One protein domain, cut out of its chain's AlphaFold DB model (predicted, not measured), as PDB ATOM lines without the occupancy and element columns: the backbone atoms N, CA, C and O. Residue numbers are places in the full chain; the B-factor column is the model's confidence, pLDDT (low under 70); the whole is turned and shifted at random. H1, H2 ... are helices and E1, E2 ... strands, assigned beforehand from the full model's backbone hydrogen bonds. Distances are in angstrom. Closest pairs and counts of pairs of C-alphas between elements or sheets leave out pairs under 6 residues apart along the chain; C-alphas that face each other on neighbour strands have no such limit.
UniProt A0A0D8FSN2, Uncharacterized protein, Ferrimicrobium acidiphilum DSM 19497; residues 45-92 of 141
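Overview. This is residues 45 to 92 of the 141 residues of an uncharacterized protein of Ferrimicrobium acidiphilum DSM 19497 (UniProt A0A0D8FSN2). A two-stranded hairpin, E1 and E2, makes one end of a loose, elongated chain, and three short helices are strung out toward the other end, with H2 and H3 nearest the middle and H1 at the far end. Contacts between the helices are few, and residues 88 to 92 follow E2 as a tail. The printed part has 48 residues, with three named helices and two named strands in the order H1, H2, H3, E1, E2; the sheet, E1 - E2, is antiparallel and the class is mixed, helices and strands. The whole is loose, with a radius of gyration of the C-alphas of 13.0 A and spans of 41 by 24 by 16 A.

Arrangement. E1, residues 74 to 77, and E2, residues 84 to 87, form a hairpin, antiparallel at 137 degrees between their directions. N 77 and O 84 are 2.8 A apart and N 75 and O 86 2.9 A, both within hydrogen-bond range. H3, residues 66 to 69, is apart from E2. H2, residues 59 to 64, is close to H3 but not clearly touching; their closest C-alphas, of Met 62 and Val 68, are 7.3 A apart. H1, residues 46 to 51, is also close to H3 but not clearly touching, with the closest C-alphas, of Leu 49 and Trp 67, 7.0 A apart. H1 and H2 are apart. In H1 and in H2, 1 of 2 O i to N i+4 pairs is within hydrogen-bond range; H3 is too short for such a pair.

Along the chain. E1 measures 9.5 A from first to last C-alpha, beginning at C-alpha 74 (-28.540, -43.836, -26.900). E2 measures 10.1 A and ends at C-alpha 87 (-30.016, -41.331, -23.035). H1 and H2 measure 9.1 A each, and H3 5.1 A; H1 begins at C-alpha 46 (-46.082, -58.839, -27.763).

Size, cuts and confidence. The two C-alphas farthest apart, of Ala 47 and Pro 80, are 41.9 A apart. The printed part has no cut and no long link. Mean pLDDT of the printed part is 72.4; residues 45 to 56, 59, 61 and 63 to 70 are under 70.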
ATOM      1  N   ASP A  45     -42.460 -60.945 -29.886       44.62
ATOM      2  CA  ASP A  45     -43.715 -61.418 -29.323       44.62
ATOM      3  C   ASP A  45     -44.233 -60.333 -28.377       44.62
ATOM      4  O   ASP A  45     -43.522 -59.857 -27.489       44.62
ATOM      5  N   ALA A  46     -45.476 -59.893 -28.577       47.94
ATOM      6  CA  ALA A  46     -46.082 -58.839 -27.763       47.94
ATOM      7  C   ALA A  46     -46.074 -59.185 -26.257       47.94
ATOM      8  O   ALA A  46     -46.043 -58.285 -25.419       47.94
ATOM      9  N   ALA A  47     -46.010 -60.479 -25.920       46.12
ATOM     10  CA  ALA A  47     -45.795 -60.978 -24.563       46.12
ATOM     11  C   ALA A  47     -44.438 -60.531 -23.973       46.12
ATOM     12  O   ALA A  47     -44.361 -60.077 -22.831       46.12
ATOM     13  N   SER A  48     -43.365 -60.532 -24.771       51.12
ATOM     14  CA  SER A  48     -42.013 -60.149 -24.335       51.12
ATOM     15  C   SER A  48     -41.858 -58.653 -24.032       51.12
ATOM     16  O   SER A  48     -40.936 -58.270 -23.307       51.12
ATOM     17  N   LEU A  49     -42.735 -57.791 -24.568       52.94
ATOM     18  CA  LEU A  49     -42.707 -56.344 -24.310       52.94
ATOM     19  C   LEU A  49     -43.115 -55.994 -22.873       52.94
ATOM     20  O   LEU A  49     -42.589 -55.024 -22.327       52.94
ATOM     21  N   PHE A  50     -44.010 -56.777 -22.259       52.12
ATOM     22  CA  PHE A  50     -44.514 -56.515 -20.906       52.12
ATOM     23  C   PHE A  50     -43.835 -57.393 -19.842       52.12
ATOM     24  O   PHE A  50     -43.479 -56.895 -18.772       52.12
ATOM     25  N   ASP A  51     -43.532 -58.655 -20.160       54.09
ATOM     26  CA  ASP A  51     -42.922 -59.610 -19.216       54.09
ATOM     27  C   ASP A  51     -41.497 -59.228 -18.775       54.09
ATOM     28  O   ASP A  51     -41.000 -59.682 -17.737       54.09
ATOM     29  N   GLY A  52     -40.817 -58.393 -19.565       59.84
ATOM     30  CA  GLY A  52     -39.450 -57.948 -19.305       59.84
ATOM     31  C   GLY A  52     -39.333 -56.768 -18.340       59.84
ATOM     32  O   GLY A  52     -38.312 -56.655 -17.668       59.84
ATOM     33  N   PHE A  53     -40.350 -55.903 -18.234       61.78
ATOM     34  CA  PHE A  53     -40.240 -54.646 -17.479       61.78
ATOM     35  C   PHE A  53     -40.028 -54.879 -15.978       61.78
ATOM     36  O   PHE A  53     -39.137 -54.283 -15.382       61.78
ATOM     37  N   TRP A  54     -40.777 -55.810 -15.380       60.31
ATOM     38  CA  TRP A  54     -40.664 -56.126 -13.949       60.31
ATOM     39  C   TRP A  54     -39.361 -56.871 -13.587       60.31
ATOM     40  O   TRP A  54     -38.942 -56.871 -12.431       60.31
ATOM     41  N   LYS A  55     -38.701 -57.500 -14.571       61.47
ATOM     42  CA  LYS A  55     -37.440 -58.234 -14.378       61.47
ATOM     43  C   LYS A  55     -36.207 -57.325 -14.397       61.47
ATOM     44  O   LYS A  55     -35.134 -57.777 -14.003       61.47
ATOM     45  N   VAL A  56     -36.347 -56.063 -14.814       66.19
ATOM     46  CA  VAL A  56     -35.274 -55.063 -14.743       66.19
ATOM     47  C   VAL A  56     -35.075 -54.665 -13.286       66.19
ATOM     48  O   VAL A  56     -35.885 -53.939 -12.715       66.19
ATOM     49  N   LYS A  57     -33.986 -55.136 -12.680       72.06
ATOM     50  CA  LYS A  57     -33.621 -54.784 -11.299       72.06
ATOM     51  C   LYS A  57     -32.541 -53.713 -11.244       72.06
ATOM     52  O   LYS A  57     -32.428 -53.011 -10.245       72.06
ATOM     53  N   THR A  58     -31.753 -53.583 -12.313       70.12
ATOM     54  CA  THR A  58     -30.613 -52.668 -12.377       70.12
ATOM     55  C   THR A  58     -30.622 -51.815 -13.647       70.12
ATOM     56  O   THR A  58     -31.224 -52.162 -14.665       70.12
ATOM     57  N   LEU A  59     -29.911 -50.683 -13.604       69.38
ATOM     58  CA  LEU A  59     -29.720 -49.806 -14.767       69.38
ATOM     59  C   LEU A  59     -28.939 -50.490 -15.898       69.38
ATOM     60  O   LEU A  59     -29.159 -50.186 -17.070       69.38
ATOM     61  N   VAL A  60     -28.053 -51.426 -15.551       74.00
ATOM     62  CA  VAL A  60     -27.325 -52.234 -16.532       74.00
ATOM     63  C   VAL A  60     -28.306 -53.140 -17.265       74.00
ATOM     64  O   VAL A  60     -28.333 -53.116 -18.492       74.00
ATOM     65  N   ASP A  61     -29.188 -53.839 -16.544       69.50
ATOM     66  CA  ASP A  61     -30.218 -54.676 -17.169       69.50
ATOM     67  C   ASP A  61     -31.073 -53.849 -18.134       69.50
ATOM     68  O   ASP A  61     -31.246 -54.230 -19.292       69.50
ATOM     69  N   MET A  62     -31.515 -52.661 -17.702       72.88
ATOM     70  CA  MET A  62     -32.304 -51.732 -18.517       72.88
ATOM     71  C   MET A  62     -31.632 -51.414 -19.865       72.88
ATOM     72  O   MET A  62     -32.303 -51.407 -20.896       72.88
ATOM     73  N   HIS A  63     -30.313 -51.198 -19.882       68.94
ATOM     74  CA  HIS A  63     -29.554 -50.902 -21.104       68.94
ATOM     75  C   HIS A  63     -29.614 -52.046 -22.137       68.94
ATOM     76  O   HIS A  63     -29.574 -51.799 -23.347       68.94
ATOM     77  N   HIS A  64     -29.761 -53.297 -21.694       66.56
ATOM     78  CA  HIS A  64     -29.789 -54.458 -22.582       66.56
ATOM     79  C   HIS A  64     -31.183 -54.803 -23.131       66.56
ATOM     80  O   HIS A  64     -31.250 -55.564 -24.105       66.56
ATOM     81  N   TYR A  65     -32.265 -54.229 -22.587       68.25
ATOM     82  CA  TYR A  65     -33.638 -54.591 -22.952       68.25
ATOM     83  C   TYR A  65     -34.118 -54.032 -24.296       68.25
ATOM     84  O   TYR A  65     -33.780 -52.927 -24.732       68.25
ATOM     85  N   VAL A  66     -34.987 -54.827 -24.928       63.81
ATOM     86  CA  VAL A  66     -35.511 -54.623 -26.284       63.81
ATOM     87  C   VAL A  66     -36.177 -53.257 -26.440       63.81
ATOM     88  O   VAL A  66     -35.854 -52.534 -27.370       63.81
ATOM     89  N   TRP A  67     -37.018 -52.812 -25.505       67.62
ATOM     90  CA  TRP A  67     -37.734 -51.536 -25.647       67.62
ATOM     91  C   TRP A  67     -36.831 -50.286 -25.617       67.62
ATOM     92  O   TRP A  67     -37.218 -49.250 -26.170       67.62
ATOM     93  N   VAL A  68     -35.649 -50.367 -24.986       68.25
ATOM     94  CA  VAL A  68     -34.638 -49.296 -24.994       68.25
ATOM     95  C   VAL A  68     -33.845 -49.336 -26.299       68.25
ATOM     96  O   VAL A  68     -33.662 -48.300 -26.943       68.25
ATOM     97  N   LYS A  69     -33.415 -50.533 -26.718       65.12
ATOM     98  CA  LYS A  69     -32.642 -50.747 -27.952       65.12
ATOM     99  C   LYS A  69     -33.440 -50.424 -29.213       65.12
ATOM    100  O   LYS A  69     -32.947 -49.694 -30.065       65.12
ATOM    101  N   THR A  70     -34.686 -50.888 -29.304       60.59
ATOM    102  CA  THR A  70     -35.562 -50.704 -30.476       60.59
ATOM    103  C   THR A  70     -35.828 -49.232 -30.778       60.59
ATOM    104  O   THR A  70     -36.046 -48.862 -31.926       60.59
ATOM    105  N   ARG A  71     -35.771 -48.364 -29.763       72.38
ATOM    106  CA  ARG A  71     -35.985 -46.923 -29.935       72.38
ATOM    107  C   ARG A  71     -34.711 -46.138 -30.262       72.38
ATOM    108  O   ARG A  71     -34.793 -44.921 -30.381       72.38
ATOM    109  N   ASN A  72     -33.557 -46.804 -30.383       72.25
ATOM    110  CA  ASN A  72     -32.257 -46.206 -30.714       72.25
ATOM    111  C   ASN A  72     -31.973 -44.883 -29.962       72.25
ATOM    112  O   ASN A  72     -31.596 -43.872 -30.553       72.25
ATOM    113  N   ARG A  73     -32.239 -44.861 -28.646       80.19
ATOM    114  CA  ARG A  73     -32.247 -43.618 -27.843       80.19
ATOM    115  C   ARG A  73     -30.899 -43.248 -27.229       80.19
ATOM    116  O   ARG A  73     -30.816 -42.231 -26.547       80.19
ATOM    117  N   TRP A  74     -29.878 -44.072 -27.429       83.38
ATOM    118  CA  TRP A  74     -28.540 -43.836 -26.900       83.38
ATOM    119  C   TRP A  74     -27.735 -42.964 -27.856       83.38
ATOM    120  O   TRP A  74     -27.718 -43.209 -29.061       83.38
ATOM    121  N   ARG A  75     -27.051 -41.961 -27.311       86.19
ATOM    122  CA  ARG A  75     -26.126 -41.093 -28.043       86.19
ATOM    123  C   ARG A  75     -24.792 -41.044 -27.310       86.19
ATOM    124  O   ARG A  75     -24.766 -41.109 -26.082       86.19
ATOM    125  N   ASN A  76     -23.705 -40.949 -28.066       88.50
ATOM    126  CA  ASN A  76     -22.399 -40.641 -27.498       88.50
ATOM    127  C   ASN A  76     -22.317 -39.126 -27.322       88.50
ATOM    128  O   ASN A  76     -22.625 -38.393 -28.260       88.50
ATOM    129  N   VAL A  77     -21.949 -38.692 -26.124       89.19
ATOM    130  CA  VAL A  77     -21.744 -37.288 -25.771       89.19
ATOM    131  C   VAL A  77     -20.330 -37.154 -25.236       89.19
ATOM    132  O   VAL A  77     -19.897 -37.963 -24.409       89.19
ATOM    133  N   ASP A  78     -19.616 -36.140 -25.706       90.69
ATOM    134  CA  ASP A  78     -18.281 -35.845 -25.211       90.69
ATOM    135  C   ASP A  78     -18.360 -35.252 -23.808       90.69
ATOM    136  O   ASP A  78     -19.223 -34.431 -23.492       90.69
ATOM    137  N   SER A  79     -17.454 -35.688 -22.941       90.69
ATOM    138  CA  SER A  79     -17.340 -35.156 -21.591       90.69
ATOM    139  C   SER A  79     -15.875 -34.909 -21.235       90.69
ATOM    140  O   SER A  79     -14.985 -35.492 -21.863       90.69
ATOM    141  N   PRO A  80     -15.592 -34.104 -20.197       88.12
ATOM    142  CA  PRO A  80     -14.224 -33.820 -19.758       88.12
ATOM    143  C   PRO A  80     -13.443 -35.071 -19.329       88.12
ATOM    144  O   PRO A  80     -12.218 -35.044 -19.280       88.12
ATOM    145  N   VAL A  81     -14.145 -36.168 -19.018       88.81
ATOM    146  CA  VAL A  81     -13.561 -37.467 -18.647       88.81
ATOM    147  C   VAL A  81     -13.549 -38.473 -19.809       88.81
ATOM    148  O   VAL A  81     -13.230 -39.642 -19.604       88.81
ATOM    149  N   GLY A  82     -13.889 -38.034 -21.026       88.88
ATOM    150  CA  GLY A  82     -13.970 -38.858 -22.236       88.88
ATOM    151  C   GLY A  82     -15.403 -39.052 -22.757       88.88
ATOM    152  O   GLY A  82     -16.360 -38.539 -22.171       88.88
ATOM    153  N   PRO A  83     -15.582 -39.773 -23.876       89.75
ATOM    154  CA  PRO A  83     -16.897 -40.000 -24.467       89.75
ATOM    155  C   PRO A  83     -17.752 -40.906 -23.574       89.75
ATOM    156  O   PRO A  83     -17.336 -42.002 -23.192       89.75
ATOM    157  N   ILE A  84     -18.975 -40.470 -23.274       89.50
ATOM    158  CA  ILE A  84     -19.945 -41.231 -22.478       89.50
ATOM    159  C   ILE A  84     -21.227 -41.487 -23.271       89.50
ATOM    160  O   ILE A  84     -21.601 -40.723 -24.159       89.50
ATOM    161  N   ARG A  85     -21.941 -42.566 -22.935       87.56
ATOM    162  CA  ARG A  85     -23.272 -42.833 -23.496       87.56
ATOM    163  C   ARG A  85     -24.350 -42.179 -22.651       87.56
ATOM    164  O   ARG A  85     -24.488 -42.501 -21.475       87.56
ATOM    165  N   SER A  86     -25.148 -41.326 -23.280       87.31
ATOM    166  CA  SER A  86     -26.284 -40.648 -22.666       87.31
ATOM    167  C   SER A  86     -27.594 -41.029 -23.351       87.31
ATOM    168  O   SER A  86     -27.637 -41.374 -24.538       87.31
ATOM    169  N   LEU A  87     -28.674 -41.009 -22.575       85.75
ATOM    170  CA  LEU A  87     -30.016 -41.331 -23.035       85.75
ATOM    171  C   LEU A  87     -30.723 -40.051 -23.481       85.75
ATOM    172  O   LEU A  87     -30.757 -39.072 -22.740       85.75
ATOM    173  N   LEU A  88     -31.356 -40.080 -24.655       84.62
ATOM    174  CA  LEU A  88     -32.207 -38.972 -25.084       84.62
ATOM    175  C   LEU A  88     -33.326 -38.708 -24.053       84.62
ATOM    176  O   LEU A  88     -33.931 -39.665 -23.553       84.62
ATOM    177  N   PRO A  89     -33.677 -37.441 -23.773       81.50
ATOM    178  CA  PRO A  89     -34.767 -37.098 -22.859       81.50
ATOM    179  C   PRO A  89     -36.064 -37.807 -23.256       81.50
ATOM    180  O   PRO A  89     -36.384 -37.819 -24.442       81.50
ATOM    181  N   PRO A  90     -36.817 -38.434 -22.334       77.94
ATOM    182  CA  PRO A  90     -37.980 -39.269 -22.665       77.94
ATOM    183  C   PRO A  90     -39.070 -38.520 -23.438       77.94
ATOM    184  O   PRO A  90     -39.810 -39.139 -24.200       77.94
ATOM    185  N   VAL A  91     -39.133 -37.201 -23.267       78.19
ATOM    186  CA  VAL A  91     -40.031 -36.309 -23.992       78.19
ATOM    187  C   VAL A  91     -39.282 -35.710 -25.179       78.19
ATOM    188  O   VAL A  91     -38.298 -34.997 -25.006       78.19
ATOM    189  N   THR A  92     -39.767 -35.992 -26.384       77.12
ATOM    190  CA  THR A  92     -39.307 -35.371 -27.632       77.12
ATOM    191  C   THR A  92     -40.427 -34.497 -28.180       77.12
ATOM    192  O   THR A  92     -41.561 -34.964 -28.286       77.12
TER     193      THR A  92